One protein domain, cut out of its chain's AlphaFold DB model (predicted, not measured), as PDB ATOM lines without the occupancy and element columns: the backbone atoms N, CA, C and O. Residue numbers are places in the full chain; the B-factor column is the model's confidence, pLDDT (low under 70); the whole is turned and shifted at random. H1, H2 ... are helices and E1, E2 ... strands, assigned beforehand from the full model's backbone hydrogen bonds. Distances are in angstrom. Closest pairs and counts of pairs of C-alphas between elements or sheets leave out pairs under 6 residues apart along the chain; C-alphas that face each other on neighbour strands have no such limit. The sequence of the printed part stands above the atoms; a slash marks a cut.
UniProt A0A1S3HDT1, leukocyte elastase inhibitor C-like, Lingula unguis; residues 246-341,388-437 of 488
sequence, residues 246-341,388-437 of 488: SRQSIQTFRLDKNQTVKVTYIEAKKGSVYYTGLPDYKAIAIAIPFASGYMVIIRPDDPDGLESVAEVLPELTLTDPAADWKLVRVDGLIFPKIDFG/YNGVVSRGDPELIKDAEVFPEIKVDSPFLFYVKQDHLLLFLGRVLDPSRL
ATOM      1  N   SER A 246      28.228 -18.165 141.124       71.38
ATOM      2  CA  SER A 246      29.110 -18.794 140.142       71.38
ATOM      3  C   SER A 246      28.277 -19.506 139.072       71.38
ATOM      4  O   SER A 246      27.239 -20.100 139.363       71.38
ATOM      5  N   ARG A 247      28.695 -19.419 137.805       81.31
ATOM      6  CA  ARG A 247      28.128 -20.228 136.714       81.31
ATOM      7  C   ARG A 247      29.219 -20.992 135.999       81.31
ATOM      8  O   ARG A 247      30.348 -20.517 135.917       81.31
ATOM      9  N   GLN A 248      28.850 -22.137 135.443       86.75
ATOM     10  CA  GLN A 248      29.729 -22.891 134.564       86.75
ATOM     11  C   GLN A 248      29.464 -22.506 133.109       86.75
ATOM     12  O   GLN A 248      28.313 -22.297 132.714       86.75
ATOM     13  N   SER A 249      30.516 -22.387 132.306       89.19
ATOM     14  CA  SER A 249      30.393 -22.161 130.864       89.19
ATOM     15  C   SER A 249      31.545 -22.814 130.110       89.19
ATOM     16  O   SER A 249      32.661 -22.890 130.610       89.19
ATOM     17  N   ILE A 250      31.290 -23.299 128.896       94.12
ATOM     18  CA  ILE A 250      32.359 -23.823 128.040       94.12
ATOM     19  C   ILE A 250      33.046 -22.637 127.365       94.12
ATOM     20  O   ILE A 250      32.403 -21.890 126.623       94.12
ATOM     21  N   GLN A 251      34.350 -22.477 127.585       95.25
ATOM     22  CA  GLN A 251      35.152 -21.444 126.932       95.25
ATOM     23  C   GLN A 251      36.465 -22.001 126.386       95.25
ATOM     24  O   GLN A 251      36.807 -23.163 126.583       95.25
ATOM     25  N   THR A 252      37.180 -21.160 125.640       96.62
ATOM     26  CA  THR A 252      38.460 -21.514 125.020       96.62
ATOM     27  C   THR A 252      39.611 -21.195 125.967       96.62
ATOM     28  O   THR A 252      39.701 -20.067 126.451       96.62
ATOM     29  N   PHE A 253      40.486 -22.175 126.176       96.81
ATOM     30  CA  PHE A 253      41.768 -22.053 126.860       96.81
ATOM     31  C   PHE A 253      42.893 -22.178 125.825       96.81
ATOM     32  O   PHE A 253      42.851 -23.063 124.968       96.81
ATOM     33  N   ARG A 254      43.879 -21.283 125.875       96.50
ATOM     34  CA  ARG A 254      45.055 -21.278 124.995       96.50
ATOM     35  C   ARG A 254      46.114 -22.176 125.621       96.50
ATOM     36  O   ARG A 254      46.593 -21.831 126.686       96.50
ATOM     37  N   LEU A 255      46.436 -23.312 125.009       93.31
ATOM     38  CA  LEU A 255      47.473 -24.226 125.514       93.31
ATOM     39  C   LEU A 255      48.870 -23.646 125.269       93.31
ATOM     40  O   LEU A 255      49.730 -23.689 126.139       93.31
ATOM     41  N   ASP A 256      49.046 -23.068 124.083       92.12
ATOM     42  CA  ASP A 256      50.236 -22.359 123.622       92.12
ATOM     43  C   ASP A 256      49.796 -21.266 122.617       92.12
ATOM     44  O   ASP A 256      48.607 -20.940 122.505       92.12
ATOM     45  N   LYS A 257      50.734 -20.667 121.877       91.00
ATOM     46  CA  LYS A 257      50.431 -19.646 120.849       91.00
ATOM     47  C   LYS A 257      49.592 -20.137 119.663       91.00
ATOM     48  O   LYS A 257      48.965 -19.324 118.987       91.00
ATOM     49  N   ASN A 258      49.609 -21.433 119.387       93.62
ATOM     50  CA  ASN A 258      49.049 -22.075 118.201       93.62
ATOM     51  C   ASN A 258      47.890 -23.029 118.526       93.62
ATOM     52  O   ASN A 258      47.092 -23.341 117.640       93.62
ATOM     53  N   GLN A 259      47.796 -23.505 119.766       94.69
ATOM     54  CA  GLN A 259      46.850 -24.531 120.184       94.69
ATOM     55  C   GLN A 259      45.866 -24.014 121.226       94.69
ATOM     56  O   GLN A 259      46.206 -23.290 122.162       94.69
ATOM     57  N   THR A 260      44.614 -24.442 121.086       96.31
ATOM     58  CA  THR A 260      43.537 -24.112 122.019       96.31
ATOM     59  C   THR A 260      42.660 -25.324 122.282       96.31
ATOM     60  O   THR A 260      42.470 -26.150 121.390       96.31
ATOM     61  N   VAL A 261      42.040 -25.371 123.456       95.56
ATOM     62  CA  VAL A 261      41.078 -26.405 123.845       95.56
ATOM     63  C   VAL A 261      39.816 -25.766 124.423       95.56
ATOM     64  O   VAL A 261      39.859 -24.670 124.984       95.56
ATOM     65  N   LYS A 262      38.665 -26.426 124.266       96.12
ATOM     66  CA  LYS A 262      37.420 -26.017 124.929       96.12
ATOM     67  C   LYS A 262      37.284 -26.748 126.252       96.12
ATOM     68  O   LYS A 262      37.321 -27.973 126.270       96.12
ATOM     69  N   VAL A 263      37.092 -25.998 127.327       94.50
ATOM     70  CA  VAL A 263      36.972 -26.534 128.684       94.50
ATOM     71  C   VAL A 263      35.884 -25.810 129.453       94.50
ATOM     72  O   VAL A 263      35.479 -24.699 129.099       94.50
ATOM     73  N   THR A 264      35.418 -26.434 130.524       91.81
ATOM     74  CA  THR A 264      34.486 -25.819 131.461       91.81
ATOM     75  C   THR A 264      35.215 -24.788 132.315       91.81
ATOM     76  O   THR A 264      36.240 -25.071 132.933       91.81
ATOM     77  N   TYR A 265      34.672 -23.582 132.356       91.31
ATOM     78  CA  TYR A 265      35.092 -22.474 133.197       91.31
ATOM     79  C   TYR A 265      34.111 -22.267 134.335       91.31
ATOM     80  O   TYR A 265      32.907 -22.444 134.156       91.31
ATOM     81  N   ILE A 266      34.630 -21.820 135.474       86.56
ATOM     82  CA  ILE A 266      33.853 -21.206 136.541       86.56
ATOM     83  C   ILE A 266      33.913 -19.691 136.341       86.56
ATOM     84  O   ILE A 266      34.990 -19.101 136.255       86.56
ATOM     85  N   GLU A 267      32.748 -19.055 136.269       86.94
ATOM     86  CA  GLU A 267      32.610 -17.603 136.235       86.94
ATOM     87  C   GLU A 267      31.979 -17.116 137.531       86.94
ATOM     88  O   GLU A 267      30.786 -17.320 137.770       86.94
ATOM     89  N   ALA A 268      32.770 -16.438 138.349       81.31
ATOM     90  CA  ALA A 268      32.347 -15.869 139.613       81.31
ATOM     91  C   ALA A 268      32.077 -14.365 139.425       81.31
ATOM     92  O   ALA A 268      32.948 -13.623 138.967       81.31
ATOM     93  N   LYS A 269      30.857 -13.900 139.733       79.31
ATOM     94  CA  LYS A 269      30.446 -12.501 139.493       79.31
ATOM     95  C   LYS A 269      30.427 -11.643 140.751       79.31
ATOM     96  O   LYS A 269      29.970 -12.093 141.801       79.31
ATOM     97  N   LYS A 270      30.848 -10.381 140.606       75.69
ATOM     98  CA  LYS A 270      30.806  -9.340 141.651       75.69
ATOM     99  C   LYS A 270      31.499  -9.761 142.951       75.69
ATOM    100  O   LYS A 270      30.842  -9.903 143.980       75.69
ATOM    101  N   GLY A 271      32.813  -9.947 142.905       78.06
ATOM    102  CA  GLY A 271      33.612 -10.311 144.080       78.06
ATOM    103  C   GLY A 271      34.839  -9.434 144.254       78.06
ATOM    104  O   GLY A 271      34.971  -8.376 143.633       78.06
ATOM    105  N   SER A 272      35.728  -9.854 145.145       82.62
ATOM    106  CA  SER A 272      36.975  -9.148 145.421       82.62
ATOM    107  C   SER A 272      38.110 -10.139 145.600       82.62
ATOM    108  O   SER A 272      37.921 -11.182 146.227       82.62
ATOM    109  N   VAL A 273      39.270  -9.784 145.064       88.44
ATOM    110  CA  VAL A 273      40.517 -10.551 145.154       88.44
ATOM    111  C   VAL A 273      41.650  -9.597 145.491       88.44
ATOM    112  O   VAL A 273      41.539  -8.394 145.242       88.44
ATOM    113  N   TYR A 274      42.741 -10.125 146.032       92.44
ATOM    114  CA  TYR A 274      43.986  -9.368 146.054       92.44
ATOM    115  C   TYR A 274      44.682  -9.522 144.709       92.44
ATOM    116  O   TYR A 274      44.668 -10.605 144.127       92.44
ATOM    117  N   TYR A 275      45.263  -8.440 144.213       94.44
ATOM    118  CA  TYR A 275      45.858  -8.353 142.889       94.44
ATOM    119  C   TYR A 275      47.226  -7.682 142.967       94.44
ATOM    120  O   TYR A 275      47.395  -6.660 143.640       94.44
ATOM    121  N   THR A 276      48.175  -8.229 142.214       96.06
ATOM    122  CA  THR A 276      49.449  -7.575 141.924       96.06
ATOM    123  C   THR A 276      49.870  -7.832 140.475       96.06
ATOM    124  O   THR A 276      49.619  -8.900 139.908       96.06
ATOM    125  N   GLY A 277      50.485  -6.823 139.858       95.69
ATOM    126  CA  GLY A 277      51.099  -6.937 138.538       95.69
ATOM    127  C   GLY A 277      52.567  -7.333 138.668       95.69
ATOM    128  O   GLY A 277      53.260  -6.844 139.555       95.69
ATOM    129  N   LEU A 278      53.045  -8.183 137.764       95.81
ATOM    130  CA  LEU A 278      54.421  -8.683 137.732       95.81
ATOM    131  C   LEU A 278      55.066  -8.278 136.396       95.81
ATOM    132  O   LEU A 278      55.230  -9.122 135.510       95.81
ATOM    133  N   PRO A 279      55.379  -6.983 136.193       95.19
ATOM    134  CA  PRO A 279      55.814  -6.466 134.893       95.19
ATOM    135  C   PRO A 279      57.129  -7.090 134.414       95.19
ATOM    136  O   PRO A 279      57.254  -7.385 133.226       95.19
ATOM    137  N   ASP A 280      58.062  -7.363 135.331       93.94
ATOM    138  CA  ASP A 280      59.357  -7.985 135.020       93.94
ATOM    139  C   ASP A 280      59.197  -9.405 134.454       93.94
ATOM    140  O   ASP A 280      59.998  -9.846 133.632       93.94
ATOM    141  N   TYR A 281      58.101 -10.079 134.819       93.69
ATOM    142  CA  TYR A 281      57.764 -11.432 134.381       93.69
ATOM    143  C   TYR A 281      56.628 -11.470 133.349       93.69
ATOM    144  O   TYR A 281      56.205 -12.556 132.960       93.69
ATOM    145  N   LYS A 282      56.121 -10.303 132.910       95.31
ATOM    146  CA  LYS A 282      54.943 -10.165 132.029       95.31
ATOM    147  C   LYS A 282      53.781 -11.046 132.490       95.31
ATOM    148  O   LYS A 282      53.296 -11.904 131.753       95.31
ATOM    149  N   ALA A 283      53.407 -10.887 133.754       96.38
ATOM    150  CA  ALA A 283      52.397 -11.710 134.391       96.38
ATOM    151  C   ALA A 283      51.532 -10.901 135.356       96.38
ATOM    152  O   ALA A 283      51.845  -9.769 135.736       96.38
ATOM    153  N   ILE A 284      50.444 -11.523 135.793       96.06
ATOM    154  CA  ILE A 284      49.629 -11.058 136.912       96.06
ATOM    155  C   ILE A 284      49.552 -12.151 137.974       96.06
ATOM    156  O   ILE A 284      49.583 -13.340 137.646       96.06
ATOM    157  N   ALA A 285      49.387 -11.751 139.231       96.94
ATOM    158  CA  ALA A 285      49.011 -12.655 140.307       96.94
ATOM    159  C   ALA A 285      47.728 -12.178 140.990       96.94
ATOM    160  O   ALA A 285      47.536 -10.987 141.249       96.94
ATOM    161  N   ILE A 286      46.848 -13.132 141.285       94.69
ATOM    162  CA  ILE A 286      45.638 -12.913 142.074       94.69
ATOM    163  C   ILE A 286      45.610 -13.864 143.258       94.69
ATOM    164  O   ILE A 286      45.953 -15.034 143.112       94.69
ATOM    165  N   ALA A 287      45.171 -13.381 144.416       92.62
ATOM    166  CA  ALA A 287      44.921 -14.209 145.586       92.62
ATOM    167  C   ALA A 287      43.421 -14.248 145.879       92.62
ATOM    168  O   ALA A 287      42.784 -13.223 146.155       92.62
ATOM    169  N   ILE A 288      42.868 -15.453 145.808       87.06
ATOM    170  CA  ILE A 288      41.481 -15.767 146.118       87.06
ATOM    171  C   ILE A 288      41.437 -16.218 147.582       87.06
ATOM    172  O   ILE A 288      41.997 -17.269 147.905       87.06
ATOM    173  N   PRO A 289      40.808 -15.447 148.485       80.62
ATOM    174  CA  PRO A 289      40.703 -15.839 149.883       80.62
ATOM    175  C   PRO A 289      39.764 -17.041 150.067       80.62
ATOM    176  O   PRO A 289      38.716 -17.133 149.425       80.62
ATOM    177  N   PHE A 290      40.107 -17.922 151.000       75.50
ATOM    178  CA  PHE A 290      39.203 -18.898 151.617       75.50
ATOM    179  C   PHE A 290      39.217 -18.727 153.145       75.50
ATOM    180  O   PHE A 290      39.831 -17.788 153.645       75.50
ATOM    181  N   ALA A 291      38.500 -19.578 153.890       68.12
ATOM    182  CA  ALA A 291      38.233 -19.380 155.321       68.12
ATOM    183  C   ALA A 291      39.485 -19.093 156.175       68.12
ATOM    184  O   ALA A 291      39.411 -18.316 157.125       68.12
ATOM    185  N   SER A 292      40.624 -19.685 155.821       70.38
ATOM    186  CA  SER A 292      41.861 -19.632 156.602       70.38
ATOM    187  C   SER A 292      43.108 -19.248 155.791       70.38
ATOM    188  O   SER A 292      44.209 -19.262 156.332       70.38
ATOM    189  N   GLY A 293      42.987 -18.878 154.512       82.25
ATOM    190  CA  GLY A 293      44.157 -18.644 153.662       82.25
ATOM    191  C   GLY A 293      43.835 -18.122 152.265       82.25
ATOM    192  O   GLY A 293      42.785 -17.521 152.034       82.25
ATOM    193  N   TYR A 294      44.757 -18.356 151.330       86.38
ATOM    194  CA  TYR A 294      44.668 -17.890 149.949       86.38
ATOM    195  C   TYR A 294      45.040 -18.978 148.950       86.38
ATOM    196  O   TYR A 294      46.056 -19.661 149.099       86.38
ATOM    197  N   MET A 295      44.248 -19.092 147.888       88.75
ATOM    198  CA  MET A 295      44.696 -19.703 146.645       88.75
ATOM    199  C   MET A 295      45.239 -18.587 145.760       88.75
ATOM    200  O   MET A 295      44.502 -17.677 145.380       88.75
ATOM    201  N   VAL A 296      46.523 -18.648 145.438       93.38
ATOM    202  CA  VAL A 296      47.166 -17.703 144.535       93.38
ATOM    203  C   VAL A 296      47.273 -18.321 143.156       93.38
ATOM    204  O   VAL A 296      47.734 -19.450 143.022       93.38
ATOM    205  N   ILE A 297      46.863 -17.574 142.137       94.88
ATOM    206  CA  ILE A 297      47.021 -17.925 140.726       94.88
ATOM    207  C   ILE A 297      47.952 -16.898 140.096       94.88
ATOM    208  O   ILE A 297      47.703 -15.696 140.198       94.88
ATOM    209  N   ILE A 298      48.995 -17.378 139.425       96.88
ATOM    210  CA  ILE A 298      49.960 -16.563 138.696       96.88
ATOM    211  C   ILE A 298      49.852 -16.925 137.220       96.88
ATOM    212  O   ILE A 298      50.131 -18.058 136.822       96.88
ATOM    213  N   ARG A 299      49.419 -15.962 136.414       96.44
ATOM    214  CA  ARG A 299      49.136 -16.152 134.993       96.44
ATOM    215  C   ARG A 299      50.036 -15.223 134.170       96.44
ATOM    216  O   ARG A 299      49.870 -14.004 134.289       96.44
ATOM    217  N   PRO A 300      50.943 -15.757 133.338       95.88
ATOM    218  CA  PRO A 300      51.671 -14.960 132.362       95.88
ATOM    219  C   PRO A 300      50.732 -14.377 131.292       95.88
ATOM    220  O   PRO A 300      49.637 -14.883 131.048       95.88
ATOM    221  N   ASP A 301      51.156 -13.298 130.639       93.88
ATOM    222  CA  ASP A 301      50.419 -12.680 129.532       93.88
ATOM    223  C   ASP A 301      50.516 -13.529 128.247       93.88
ATOM    224  O   ASP A 301      49.548 -13.664 127.487       93.88
ATOM    225  N   ASP A 302      51.693 -14.121 128.022       93.19
ATOM    226  CA  ASP A 302      51.993 -15.055 126.933       93.19
ATOM    227  C   ASP A 302      51.796 -16.502 127.427       93.19
ATOM    228  O   ASP A 302      52.358 -16.849 128.465       93.19
ATOM    229  N   PRO A 303      51.045 -17.368 126.721       89.38
ATOM    230  CA  PRO A 303      50.848 -18.756 127.142       89.38
ATOM    231  C   PRO A 303      52.152 -19.560 127.269       89.38
ATOM    232  O   PRO A 303      52.196 -20.500 128.058       89.38
ATOM    233  N   ASP A 304      53.227 -19.155 126.584       88.94
ATOM    234  CA  ASP A 304      54.547 -19.790 126.697       88.94
ATOM    235  C   ASP A 304      55.400 -19.207 127.851       88.94
ATOM    236  O   ASP A 304      56.540 -19.613 128.060       88.94
ATOM    237  N   GLY A 305      54.883 -18.225 128.600       89.75
ATOM    238  CA  GLY A 305      55.629 -17.457 129.610       89.75
ATOM    239  C   GLY A 305      55.744 -18.116 130.988       89.75
ATOM    240  O   GLY A 305      56.205 -17.483 131.935       89.75
ATOM    241  N   LEU A 306      55.295 -19.362 131.144       88.50
ATOM    242  CA  LEU A 306      55.190 -19.996 132.459       88.50
ATOM    243  C   LEU A 306      56.549 -20.249 133.125       88.50
ATOM    244  O   LEU A 306      56.659 -20.167 134.348       88.50
ATOM    245  N   GLU A 307      57.579 -20.534 132.326       86.56
ATOM    246  CA  GLU A 307      58.935 -20.791 132.818       86.56
ATOM    247  C   GLU A 307      59.524 -19.557 133.517       86.56
ATOM    248  O   GLU A 307      60.000 -19.678 134.643       86.56
ATOM    249  N   SER A 308      59.394 -18.358 132.930       86.75
ATOM    250  CA  SER A 308      59.892 -17.132 133.576       86.75
ATOM    251  C   SER A 308      59.119 -16.803 134.849       86.75
ATOM    252  O   SER A 308      59.682 -16.286 135.805       86.75
ATOM    253  N   VAL A 309      57.824 -17.120 134.892       89.75
ATOM    254  CA  VAL A 309      56.994 -16.891 136.080       89.75
ATOM    255  C   VAL A 309      57.380 -17.814 137.240       89.75
ATOM    256  O   VAL A 309      57.176 -17.446 138.391       89.75
ATOM    257  N   ALA A 310      57.986 -18.979 137.000       89.12
ATOM    258  CA  ALA A 310      58.439 -19.842 138.093       89.12
ATOM    259  C   ALA A 310      59.534 -19.188 138.961       89.12
ATOM    260  O   ALA A 310      59.630 -19.491 140.153       89.12
ATOM    261  N   GLU A 311      60.312 -18.253 138.404       90.75
ATOM    262  CA  GLU A 311      61.380 -17.537 139.117       90.75
ATOM    263  C   GLU A 311      60.851 -16.629 140.239       90.75
ATOM    264  O   GLU A 311      61.557 -16.392 141.218       90.75
ATOM    265  N   VAL A 312      59.592 -16.177 140.152       90.75
ATOM    266  CA  VAL A 312      58.971 -15.290 141.152       90.75
ATOM    267  C   VAL A 312      58.374 -16.047 142.348       90.75
ATOM    268  O   VAL A 312      58.008 -15.439 143.357       90.75
ATOM    269  N   LEU A 313      58.269 -17.382 142.269       90.25
ATOM    270  CA  LEU A 313      57.656 -18.210 143.315       90.25
ATOM    271  C   LEU A 313      58.248 -17.972 144.718       90.25
ATOM    272  O   LEU A 313      57.452 -17.841 145.653       90.25
ATOM    273  N   PRO A 314      59.583 -17.886 144.918       90.38
ATOM    274  CA  PRO A 314      60.148 -17.623 146.239       90.38
ATOM    275  C   PRO A 314      59.677 -16.299 146.844       90.38
ATOM    276  O   PRO A 314      59.393 -16.228 148.034       90.38
ATOM    277  N   GLU A 315      59.570 -15.252 146.030       90.12
ATOM    278  CA  GLU A 315      59.163 -13.930 146.500       90.12
ATOM    279  C   GLU A 315      57.675 -13.917 146.869       90.12
ATOM    280  O   GLU A 315      57.317 -13.591 148.001       90.12
ATOM    281  N   LEU A 316      56.798 -14.365 145.961       89.44
ATOM    282  CA  LEU A 316      55.348 -14.308 146.190       89.44
ATOM    283  C   LEU A 316      54.887 -15.195 147.344       89.44
ATOM    284  O   LEU A 316      53.989 -14.822 148.099       89.44
ATOM    285  N   THR A 317      55.502 -16.363 147.521       88.31
ATOM    286  CA  THR A 317      55.134 -17.274 148.616       88.31
ATOM    287  C   THR A 317      55.476 -16.712 149.997       88.31
ATOM    288  O   THR A 317      54.815 -17.085 150.972       88.31
ATOM    289  N   LEU A 318      56.439 -15.790 150.103       89.31
ATOM    290  CA  LEU A 318      56.768 -15.099 151.353       89.31
ATOM    291  C   LEU A 318      55.833 -13.920 151.644       89.31
ATOM    292  O   LEU A 318      55.579 -13.649 152.816       89.31
ATOM    293  N   THR A 319      55.262 -13.287 150.616       88.88
ATOM    294  CA  THR A 319      54.302 -12.182 150.793       88.88
ATOM    295  C   THR A 319      52.993 -12.630 151.454       88.88
ATOM    296  O   THR A 319      52.572 -13.793 151.340       88.88
ATOM    297  N   ASP A 320      52.349 -11.706 152.163       90.12
ATOM    298  CA  ASP A 320      50.958 -11.839 152.595       90.12
ATOM    299  C   ASP A 320      50.085 -10.982 151.670       90.12
ATOM    300  O   ASP A 320      50.124  -9.752 151.760       90.12
ATOM    301  N   PRO A 321      49.263 -11.593 150.793       91.56
ATOM    302  CA  PRO A 321      48.413 -10.839 149.880       91.56
ATOM    303  C   PRO A 321      47.529  -9.793 150.573       91.56
ATOM    304  O   PRO A 321      47.264  -8.750 149.981       91.56
ATOM    305  N   ALA A 322      47.093 -10.025 151.817       88.44
ATOM    306  CA  ALA A 322      46.281  -9.042 152.534       88.44
ATOM    307  C   ALA A 322      47.057  -7.816 153.023       88.44
ATOM    308  O   ALA A 322      46.452  -6.757 153.196       88.44
ATOM    309  N   ALA A 323      48.361  -7.954 153.253       89.69
ATOM    310  CA  ALA A 323      49.220  -6.861 153.692       89.69
ATOM    311  C   ALA A 323      49.866  -6.130 152.507       89.69
ATOM    312  O   ALA A 323      49.981  -4.904 152.527       89.69
ATOM    313  N   ASP A 324      50.269  -6.882 151.482       92.50
ATOM    314  CA  ASP A 324      51.199  -6.403 150.461       92.50
ATOM    315  C   ASP A 324      50.526  -6.089 149.116       92.50
ATOM    316  O   ASP A 324      51.088  -5.356 148.299       92.50
ATOM    317  N   TRP A 325      49.352  -6.666 148.831       93.56
ATOM    318  CA  TRP A 325      48.720  -6.569 147.511       93.56
ATOM    319  C   TRP A 325      47.478  -5.686 147.532       93.56
ATOM    320  O   TRP A 325      46.843  -5.438 148.558       93.56
ATOM    321  N   LYS A 326      47.082  -5.216 146.348       91.75
ATOM    322  CA  LYS A 326      45.913  -4.354 146.214       91.75
ATOM    323  C   LYS A 326      44.636  -5.184 146.270       91.75
ATOM    324  O   LYS A 326      44.432  -6.059 145.432       91.75
ATOM    325  N   LEU A 327      43.734  -4.870 147.197       90.31
ATOM    326  CA  LEU A 327      42.372  -5.401 147.160       90.31
ATOM    327  C   LEU A 327      41.590  -4.721 146.025       90.31
ATOM    328  O   LEU A 327      41.430  -3.499 146.018       90.31
ATOM    329  N   VAL A 328      41.093  -5.509 145.072       89.69
ATOM    330  CA  VAL A 328      40.341  -5.019 143.908       89.69
ATOM    331  C   VAL A 328      38.967  -5.676 143.834       89.69
ATOM    332  O   VAL A 328      38.777  -6.817 144.266       89.69
ATOM    333  N   ARG A 329      37.987  -4.960 143.275       87.38
ATOM    334  CA  ARG A 329      36.681  -5.526 142.919       87.38
ATOM    335  C   ARG A 329      36.750  -6.062 141.501       87.38
ATOM    336  O   ARG A 329      37.340  -5.434 140.631       87.38
ATOM    337  N   VAL A 330      36.116  -7.203 141.271       87.44
ATOM    338  CA  VAL A 330      36.073  -7.851 139.959       87.44
ATOM    339  C   VAL A 330      34.621  -8.128 139.602       87.44
ATOM    340  O   VAL A 330      33.914  -8.810 140.354       87.44
ATOM    341  N   ASP A 331      34.170  -7.605 138.463       87.19
ATOM    342  CA  ASP A 331      32.817  -7.868 137.968       87.19
ATOM    343  C   ASP A 331      32.681  -9.318 137.479       87.19
ATOM    344  O   ASP A 331      31.651  -9.953 137.740       87.19
ATOM    345  N   GLY A 332      33.742  -9.865 136.870       87.38
ATOM    346  CA  GLY A 332      33.879 -11.278 136.521       87.38
ATOM    347  C   GLY A 332      35.278 -11.831 136.809       87.38
ATOM    348  O   GLY A 332      36.264 -11.362 136.251       87.38
ATOM    349  N   LEU A 333      35.368 -12.859 137.651       89.69
ATOM    350  CA  LEU A 333      36.552 -13.710 137.768       89.69
ATOM    351  C   LEU A 333      36.272 -15.025 137.036       89.69
ATOM    352  O   LEU A 333      35.340 -15.744 137.395       89.69
ATOM    353  N   ILE A 334      37.052 -15.319 136.000       91.06
ATOM    354  CA  ILE A 334      36.794 -16.415 135.062       91.06
ATOM    355  C   ILE A 334      38.024 -17.313 134.993       91.06
ATOM    356  O   ILE A 334      39.070 -16.890 134.515       91.06
ATOM    357  N   PHE A 335      37.922 -18.558 135.441       89.88
ATOM    358  CA  PHE A 335      39.050 -19.495 135.436       89.88
ATOM    359  C   PHE A 335      38.569 -20.926 135.162       89.88
ATOM    360  O   PHE A 335      37.397 -21.228 135.409       89.88
ATOM    361  N   PRO A 336      39.410 -21.804 134.585       90.94
ATOM    362  CA  PRO A 336      38.996 -23.162 134.265       90.94
ATOM    363  C   PRO A 336      38.613 -23.909 135.543       90.94
ATOM    364  O   PRO A 336      39.285 -23.780 136.566       90.94
ATOM    365  N   LYS A 337      37.552 -24.721 135.475       85.81
ATOM    366  CA  LYS A 337      37.269 -25.706 136.522       85.81
ATOM    367  C   LYS A 337      38.459 -26.664 136.564       85.81
ATOM    368  O   LYS A 337      38.769 -27.287 135.547       85.81
ATOM    369  N   ILE A 338      39.116 -26.746 137.712       83.44
ATOM    370  CA  ILE A 338      40.205 -27.690 137.959       83.44
ATOM    371  C   ILE A 338      39.786 -28.655 139.059       83.44
ATOM    372  O   ILE A 338      39.164 -28.241 140.041       83.44
ATOM    373  N   ASP A 339      40.119 -29.922 138.854       79.56
ATOM    374  CA  ASP A 339      39.969 -30.990 139.829       79.56
ATOM    375  C   ASP A 339      41.228 -31.862 139.779       79.56
ATOM    376  O   ASP A 339      41.548 -32.475 138.752       79.56
ATOM    377  N   PHE A 340      41.987 -31.844 140.871       75.06
ATOM    378  CA  PHE A 340      43.148 -32.705 141.030       75.06
ATOM    379  C   PHE A 340      42.760 -33.877 141.933       75.06
ATOM    380  O   PHE A 340      42.849 -33.780 143.158       75.06
ATOM    381  N   GLY A 341      42.341 -34.975 141.300       68.38
ATOM    382  CA  GLY A 341      42.138 -36.278 141.939       68.38
ATOM    383  C   GLY A 341      43.458 -36.966 142.309       68.38
ATOM    384  O   GLY A 341      44.542 -36.547 141.892       68.38
ATOM    385  N   TYR A 388      33.097 -24.565 144.580       62.00
ATOM    386  CA  TYR A 388      32.805 -23.250 143.992       62.00
ATOM    387  C   TYR A 388      31.457 -22.650 144.437       62.00
ATOM    388  O   TYR A 388      30.999 -21.660 143.859       62.00
ATOM    389  N   ASN A 389      30.803 -23.263 145.428       53.44
ATOM    390  CA  ASN A 389      29.489 -22.898 145.974       53.44
ATOM    391  C   ASN A 389      29.577 -22.227 147.365       53.44
ATOM    392  O   ASN A 389      28.558 -22.097 148.043       53.44
ATOM    393  N   GLY A 390      30.781 -21.826 147.789       50.03
ATOM    394  CA  GLY A 390      31.065 -21.349 149.139       50.03
ATOM    395  C   GLY A 390      30.229 -20.147 149.594       50.03
ATOM    396  O   GLY A 390      29.786 -19.306 148.810       50.03
ATOM    397  N   VAL A 391      30.031 -20.072 150.911       41.50
ATOM    398  CA  VAL A 391      29.291 -19.005 151.589       41.50
ATOM    399  C   VAL A 391      29.988 -17.660 151.379       41.50
ATOM    400  O   VAL A 391      31.193 -17.519 151.594       41.50
ATOM    401  N   VAL A 392      29.200 -16.645 151.016       47.03
ATOM    402  CA  VAL A 392      29.630 -15.246 150.934       47.03
ATOM    403  C   VAL A 392      30.057 -14.779 152.328       47.03
ATOM    404  O   VAL A 392      29.253 -14.245 153.092       47.03
ATOM    405  N   SER A 393      31.336 -14.936 152.670       42.38
ATOM    406  CA  SER A 393      31.928 -14.126 153.729       42.38
ATOM    407  C   SER A 393      31.961 -12.700 153.195       42.38
ATOM    408  O   SER A 393      32.782 -12.346 152.343       42.38
ATOM    409  N   ARG A 394      30.973 -11.898 153.609       44.75
ATOM    410  CA  ARG A 394      30.919 -10.465 153.325       44.75
ATOM    411  C   ARG A 394      32.194  -9.885 153.930       44.75
ATOM    412  O   ARG A 394      32.269  -9.685 155.138       44.75
ATOM    413  N   GLY A 395      33.210  -9.679 153.091       47.84
ATOM    414  CA  GLY A 395      34.375  -8.893 153.471       47.84
ATOM    415  C   GLY A 395      33.913  -7.569 154.061       47.84
ATOM    416  O   GLY A 395      32.810  -7.113 153.743       47.84
ATOM    417  N   ASP A 396      34.739  -6.981 154.922       54.94
ATOM    418  CA  ASP A 396      34.418  -5.714 155.562       54.94
ATOM    419  C   ASP A 396      33.946  -4.698 154.501       54.94
ATOM    420  O   ASP A 396      34.719  -4.352 153.597       54.94
ATOM    421  N   PRO A 397      32.672  -4.258 154.544       59.31
ATOM    422  CA  PRO A 397      32.128  -3.320 153.575       59.31
ATOM    423  C   PRO A 397      32.932  -2.023 153.486       59.31
ATOM    424  O   PRO A 397      32.843  -1.345 152.466       59.31
ATOM    425  N   GLU A 398      33.693  -1.663 154.522       61.12
ATOM    426  CA  GLU A 398      34.547  -0.478 154.523       61.12
ATOM    427  C   GLU A 398      35.785  -0.643 153.638       61.12
ATOM    428  O   GLU A 398      36.102   0.276 152.885       61.12
ATOM    429  N   LEU A 399      36.410  -1.825 153.618       64.12
ATOM    430  CA  LEU A 399      37.627  -2.084 152.833       64.12
ATOM    431  C   LEU A 399      37.393  -2.070 151.313       64.12
ATOM    432  O   LEU A 399      38.335  -1.902 150.545       64.12
ATOM    433  N   ILE A 400      36.149  -2.255 150.860       70.19
ATOM    434  CA  ILE A 400      35.807  -2.394 149.432       70.19
ATOM    435  C   ILE A 400      35.044  -1.200 148.842       70.19
ATOM    436  O   ILE A 400      34.653  -1.257 147.673       70.19
ATOM    437  N   LYS A 401      34.781  -0.137 149.615       70.06
ATOM    438  CA  LYS A 401      34.022   1.036 149.132       70.06
ATOM    439  C   LYS A 401      34.736   1.773 147.999       70.06
ATOM    440  O   LYS A 401      34.090   2.072 147.001       70.06
ATOM    441  N   ASP A 402      36.048   1.950 148.128       76.06
ATOM    442  CA  ASP A 402      36.875   2.728 147.193       76.06
ATOM    443  C   ASP A 402      37.834   1.852 146.366       76.06
ATOM    444  O   ASP A 402      38.757   2.346 145.718       76.06
ATOM    445  N   ALA A 403      37.640   0.532 146.398       78.69
ATOM    446  CA  ALA A 403      38.477  -0.404 145.665       78.69
ATOM    447  C   ALA A 403      38.288  -0.248 144.146       78.69
ATOM    448  O   ALA A 403      37.165  -0.133 143.649       78.69
ATOM    449  N   GLU A 404      39.404  -0.285 143.411       86.88
ATOM    450  CA  GLU A 404      39.405  -0.273 141.946       86.88
ATOM    451  C   GLU A 404      38.568  -1.433 141.395       86.88
ATOM    452  O   GLU A 404      38.591  -2.538 141.943       86.88
ATOM    453  N   VAL A 405      37.832  -1.172 140.313       85.88
ATOM    454  CA  VAL A 405      36.935  -2.144 139.685       85.88
ATOM    455  C   VAL A 405      37.535  -2.627 138.372       85.88
ATOM    456  O   VAL A 405      37.700  -1.858 137.427       85.88
ATOM    457  N   PHE A 406      37.815  -3.922 138.313       87.06
ATOM    458  CA  PHE A 406      38.256  -4.626 137.121       87.06
ATOM    459  C   PHE A 406      37.029  -5.234 136.425       87.06
ATOM    460  O   PHE A 406      36.283  -5.979 137.073       87.06
ATOM    461  N   PRO A 407      36.811  -4.967 135.121       84.69
ATOM    462  CA  PRO A 407      35.686  -5.550 134.391       84.69
ATOM    463  C   PRO A 407      35.733  -7.082 134.383       84.69
ATOM    464  O   PRO A 407      34.738  -7.751 134.644       84.69
ATOM    465  N   GLU A 408      36.908  -7.649 134.112       90.31
ATOM    466  CA  GLU A 408      37.103  -9.090 134.073       90.31
ATOM    467  C   GLU A 408      38.565  -9.442 134.360       90.31
ATOM    468  O   GLU A 408      39.478  -8.801 133.837       90.31
ATOM    469  N   ILE A 409      38.785 -10.483 135.162       92.75
ATOM    470  CA  ILE A 409      40.069 -11.179 135.251       92.75
ATOM    471  C   ILE A 409      39.835 -12.605 134.768       92.75
ATOM    472  O   ILE A 409      39.067 -13.357 135.371       92.75
ATOM    473  N   LYS A 410      40.504 -12.971 133.674       94.56
ATOM    474  CA  LYS A 410      40.331 -14.261 133.008       94.56
ATOM    475  C   LYS A 410      41.619 -15.076 133.010       94.56
ATOM    476  O   LYS A 410      42.653 -14.593 132.571       94.56
ATOM    477  N   VAL A 411      41.557 -16.331 133.433       95.75
ATOM    478  CA  VAL A 411      42.669 -17.288 133.379       95.75
ATOM    479  C   VAL A 411      42.476 -18.193 132.162       95.75
ATOM    480  O   VAL A 411      41.758 -19.184 132.209       95.75
ATOM    481  N   ASP A 412      43.039 -17.802 131.020       95.75
ATOM    482  CA  ASP A 412      42.801 -18.423 129.707       95.75
ATOM    483  C   ASP A 412      44.046 -18.995 129.026       95.75
ATOM    484  O   ASP A 412      44.040 -19.231 127.820       95.75
ATOM    485  N   SER A 413      45.111 -19.175 129.793       95.31
ATOM    486  CA  SER A 413      46.422 -19.665 129.366       95.31
ATOM    487  C   SER A 413      47.115 -20.358 130.544       95.31
ATOM    488  O   SER A 413      46.613 -20.223 131.670       95.31
ATOM    489  N   PRO A 414      48.208 -21.120 130.318       95.75
ATOM    490  CA  PRO A 414      48.916 -21.828 131.370       95.75
ATOM    491  C   PRO A 414      49.214 -20.954 132.579       95.75
ATOM    492  O   PRO A 414      49.579 -19.789 132.443       95.75
ATOM    493  N   PHE A 415      49.055 -21.515 133.772       95.81
ATOM    494  CA  PHE A 415      49.227 -20.769 135.015       95.81
ATOM    495  C   PHE A 415      49.854 -21.623 136.112       95.81
ATOM    496  O   PHE A 415      49.719 -22.850 136.141       95.81
ATOM    497  N   LEU A 416      50.540 -20.944 137.028       94.88
ATOM    498  CA  LEU A 416      50.983 -21.514 138.293       94.88
ATOM    499  C   LEU A 416      49.948 -21.208 139.348       94.88
ATOM    500  O   LEU A 416      49.281 -20.172 139.308       94.88
ATOM    501  N   PHE A 417      49.840 -22.093 140.321       93.94
ATOM    502  CA  PHE A 417      49.055 -21.795 141.496       93.94
ATOM    503  C   PHE A 417      49.717 -22.363 142.734       93.94
ATOM    504  O   PHE A 417      50.439 -23.361 142.687       93.94
ATOM    505  N   TYR A 418      49.427 -21.728 143.856       93.81
ATOM    506  CA  TYR A 418      49.723 -22.290 145.154       93.81
ATOM    507  C   TYR A 418      48.600 -22.013 146.135       93.81
ATOM    508  O   TYR A 418      47.849 -21.047 146.004       93.81
ATOM    509  N   VAL A 419      48.500 -22.872 147.136       88.75
ATOM    510  CA  VAL A 419      47.583 -22.704 148.253       88.75
ATOM    511  C   VAL A 419      48.411 -22.470 149.500       88.75
ATOM    512  O   VAL A 419      49.275 -23.282 149.840       88.75
ATOM    513  N   LYS A 420      48.149 -21.347 150.165       87.25
ATOM    514  CA  LYS A 420      48.815 -20.952 151.400       87.25
ATOM    515  C   LYS A 420      47.784 -20.778 152.502       87.25
ATOM    516  O   LYS A 420      46.748 -20.154 152.288       87.25
ATOM    517  N   GLN A 421      48.095 -21.297 153.677       81.12
ATOM    518  CA  GLN A 421      47.298 -21.111 154.883       81.12
ATOM    519  C   GLN A 421      48.235 -20.711 156.017       81.12
ATOM    520  O   GLN A 421      49.197 -21.426 156.311       81.12
ATOM    521  N   ASP A 422      47.990 -19.544 156.611       80.25
ATOM    522  CA  ASP A 422      48.965 -18.825 157.435       80.25
ATOM    523  C   ASP A 422      50.316 -18.681 156.700       80.25
ATOM    524  O   ASP A 422      50.407 -18.040 155.654       80.25
ATOM    525  N   HIS A 423      51.374 -19.315 157.211       80.06
ATOM    526  CA  HIS A 423      52.703 -19.341 156.596       80.06
ATOM    527  C   HIS A 423      53.009 -20.650 155.852       80.06
ATOM    528  O   HIS A 423      54.119 -20.819 155.349       80.06
ATOM    529  N   LEU A 424      52.061 -21.591 155.792       84.06
ATOM    530  CA  LEU A 424      52.286 -22.911 155.209       84.06
ATOM    531  C   LEU A 424      51.944 -22.932 153.731       84.06
ATOM    532  O   LEU A 424      50.818 -22.626 153.341       84.06
ATOM    533  N   LEU A 425      52.906 -23.369 152.922       89.62
ATOM    534  CA  LEU A 425      52.688 -23.695 151.522       89.62
ATOM    535  C   LEU A 425      52.093 -25.106 151.423       89.62
ATOM    536  O   LEU A 425      52.817 -26.105 151.431       89.62
ATOM    537  N   LEU A 426      50.764 -25.168 151.383       86.31
ATOM    538  CA  LEU A 426      50.007 -26.414 151.387       86.31
ATOM    539  C   LEU A 426      50.039 -27.122 150.044       86.31
ATOM    540  O   LEU A 426      50.241 -28.327 150.020       86.31
ATOM    541  N   PHE A 427      49.848 -26.391 148.950       90.31
ATOM    542  CA  PHE A 427      49.902 -26.947 147.601       90.31
ATOM    543  C   PHE A 427      50.673 -26.016 146.688       90.31
ATOM    544  O   PHE A 427      50.595 -24.796 146.828       90.31
ATOM    545  N   LEU A 428      51.379 -26.603 145.733       94.00
ATOM    546  CA  LEU A 428      52.032 -25.907 144.638       94.00
ATOM    547  C   LEU A 428      51.835 -26.734 143.370       94.00
ATOM    548  O   LEU A 428      51.962 -27.959 143.387       94.00
ATOM    549  N   GLY A 429      51.522 -26.067 142.267       93.31
ATOM    550  CA  GLY A 429      51.261 -26.754 141.018       93.31
ATOM    551  C   GLY A 429      51.258 -25.845 139.805       93.31
ATOM    552  O   GLY A 429      51.416 -24.622 139.891       93.31
ATOM    553  N   ARG A 430      51.061 -26.480 138.652       93.06
ATOM    554  CA  ARG A 430      50.845 -25.811 137.371       93.06
ATOM    555  C   ARG A 430      49.709 -26.460 136.603       93.06
ATOM    556  O   ARG A 430      49.491 -27.668 136.701       93.06
ATOM    557  N   VAL A 431      49.047 -25.653 135.786       93.31
ATOM    558  CA  VAL A 431      48.042 -26.103 134.827       93.31
ATOM    559  C   VAL A 431      48.471 -25.645 133.438       93.31
ATOM    560  O   VAL A 431      48.527 -24.449 133.173       93.31
ATOM    561  N   LEU A 432      48.790 -26.608 132.577       93.25
ATOM    562  CA  LEU A 432      49.086 -26.434 131.154       93.25
ATOM    563  C   LEU A 432      47.865 -26.759 130.280       93.25
ATOM    564  O   LEU A 432      47.598 -26.059 129.312       93.25
ATOM    565  N   ASP A 433      47.111 -27.802 130.637       92.75
ATOM    566  CA  ASP A 433      45.955 -28.297 129.884       92.75
ATOM    567  C   ASP A 433      44.802 -28.663 130.835       92.75
ATOM    568  O   ASP A 433      44.723 -29.799 131.317       92.75
ATOM    569  N   PRO A 434      43.876 -27.730 131.125       92.06
ATOM    570  CA  PRO A 434      42.773 -27.991 132.044       92.06
ATOM    571  C   PRO A 434      41.795 -29.068 131.555       92.06
ATOM    572  O   PRO A 434      41.045 -29.593 132.373       92.06
ATOM    573  N   SER A 435      41.801 -29.454 130.271       90.56
ATOM    574  CA  SER A 435      40.909 -30.514 129.774       90.56
ATOM    575  C   SER A 435      41.228 -31.879 130.393       90.56
ATOM    576  O   SER A 435      40.336 -32.707 130.563       90.56
ATOM    577  N   ARG A 436      42.480 -32.076 130.830       88.31
ATOM    578  CA  ARG A 436      42.941 -33.278 131.546       88.31
ATOM    579  C   ARG A 436      42.608 -33.267 133.042       88.31
ATOM    580  O   ARG A 436      42.848 -34.256 133.721       88.31
ATOM    581  N   LEU A 437      42.094 -32.150 133.560       84.88
ATOM    582  CA  LEU A 437      41.704 -31.973 134.967       84.88
ATOM    583  C   LEU A 437      40.191 -31.901 135.146       84.88
ATOM    584  O   LEU A 437      39.705 -31.615 136.234       84.88
TER     585      LEU A 437
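This is residues 246 to 341 and 388 to 437 of the 488 residues of the protein "leukocyte elastase inhibitor C-like" of Lingula unguis (UniProt A0A1S3HDT1). One twisted sheet of eight strands bends over on itself, within E2 and E5, into two loosely formed walls: the first part of E2 with E1, E5 and E6 makes one, and the end of E2 with E3, E4, E7 and E8 makes the other. Three short helices, H1, H2 and H3, cover the second wall on its outside, while H4 packs by residues 434 and 435 near the first residues of E2; the turn between E1 and E2, at Asn 258, and the loop at Glu 398 lie at the two ends of the longest axis. The printed part has 146 residues, with eight named strands and four named helices in the order E1 E2 E3 E4 H1 H2 H3 E5 E6 E7 E8 H4, and its class is mostly strand. The sheet is branched and mixed, with one parallel pair, E5 and E6. The whole is compact, with a radius of gyration of the C-alphas of 14.8 A and spans of 45 by 33 by 30 A.

E1 is residues 246 to 254, 22.1 A long, with C-alpha 246 at (29.110, -18.794, 140.142); it bends by 68 degrees at residue 250. E2, the longest strand, is residues 260 to 278, 24.6 A long, and bends by 120 degrees at residue 274, whose C-alpha is at (43.986, -9.368, 146.054). E3, residues 283 to 290, and E4, residues 293 to 300, are each 22.9 A long. The helices H1, residues 306 to 310, H2, residues 313 to 318, and H3, residues 321 to 324, follow. E5, residues 326 to 336, is 23.3 A long and bends by 90 degrees at residue 331. After the cut come E6, residues 405 to 410, 14.2 A long, E7, residues 415 to 421, 20.0 A long, and E8, residues 424 to 431, 21.1 A long. H4 is residues 434 to 437 and ends with C-alpha 437 at (41.704, -31.973, 134.967).

E1 E2 E3 E4 form a meander, each strand the antiparallel neighbour of the one before. E2 has three neighbours in staggered pairing: E1 and E3 lie on one side of it, E5 on the other side. N 249 and O 265 are 3.0 A apart in the E1 and E2 hairpin, N 276 and O 285 3.0 A in the E2 and E3 hairpin, and N 268 and O 333 2.8 A between the antiparallel E2 and E5. In the E3 and E4 hairpin N 286 and O 297 are 2.9 A apart. E4 and E7 are antiparallel, with N 296 and O 418 2.8 A apart, and in the E7 and E8 hairpin N 417 and O 429 are 3.0 A apart. E6 is parallel to E5, with N 406 and O 329 2.8 A apart. The edge strands are E1, E6 and E8; E1 and E8 are apart, and so are E6 and E8. H1 is on the sheet at a height of 7.3 A, only just over E4, with 3 of its C-alphas there; its closest C-alphas to E4 are those of Leu 306 and Pro 300, 6.1 A apart. H2 is over E4 at a height of 7.8 A and only just slantwise to the strands, at 31 degrees to E4 on the local plane. H3, at a height of 8.0 A, is only just over E2, with 3 of its C-alphas there; those of Pro 321 and Tyr 274 are the closest, 6.0 A apart. H4, on the opposite face from H2, is over none of the strands, only just, with 2 of its C-alphas on E1; its closest C-alpha pair with E2 is Ser 435 and Val 263, 5.7 A. H1 has its O i to N i+4 pair within hydrogen-bond range, H2 has 1 of 2, and H3 and H4 are too short for such a pair.

The two C-alphas farthest apart are those of Asn 258 and Glu 398, 44.7 A. Residues 342 to 387 are not printed, and C-alphas 341 and 388 stand 16.2 A apart across this cut, which lies in the link E5 to E6. The links that are printed whole are tight. Residues 388 to 404 hold no named element. The mean pLDDT of the printed part is 86.0; residues 291, 341 and 388 to 399 are under 70.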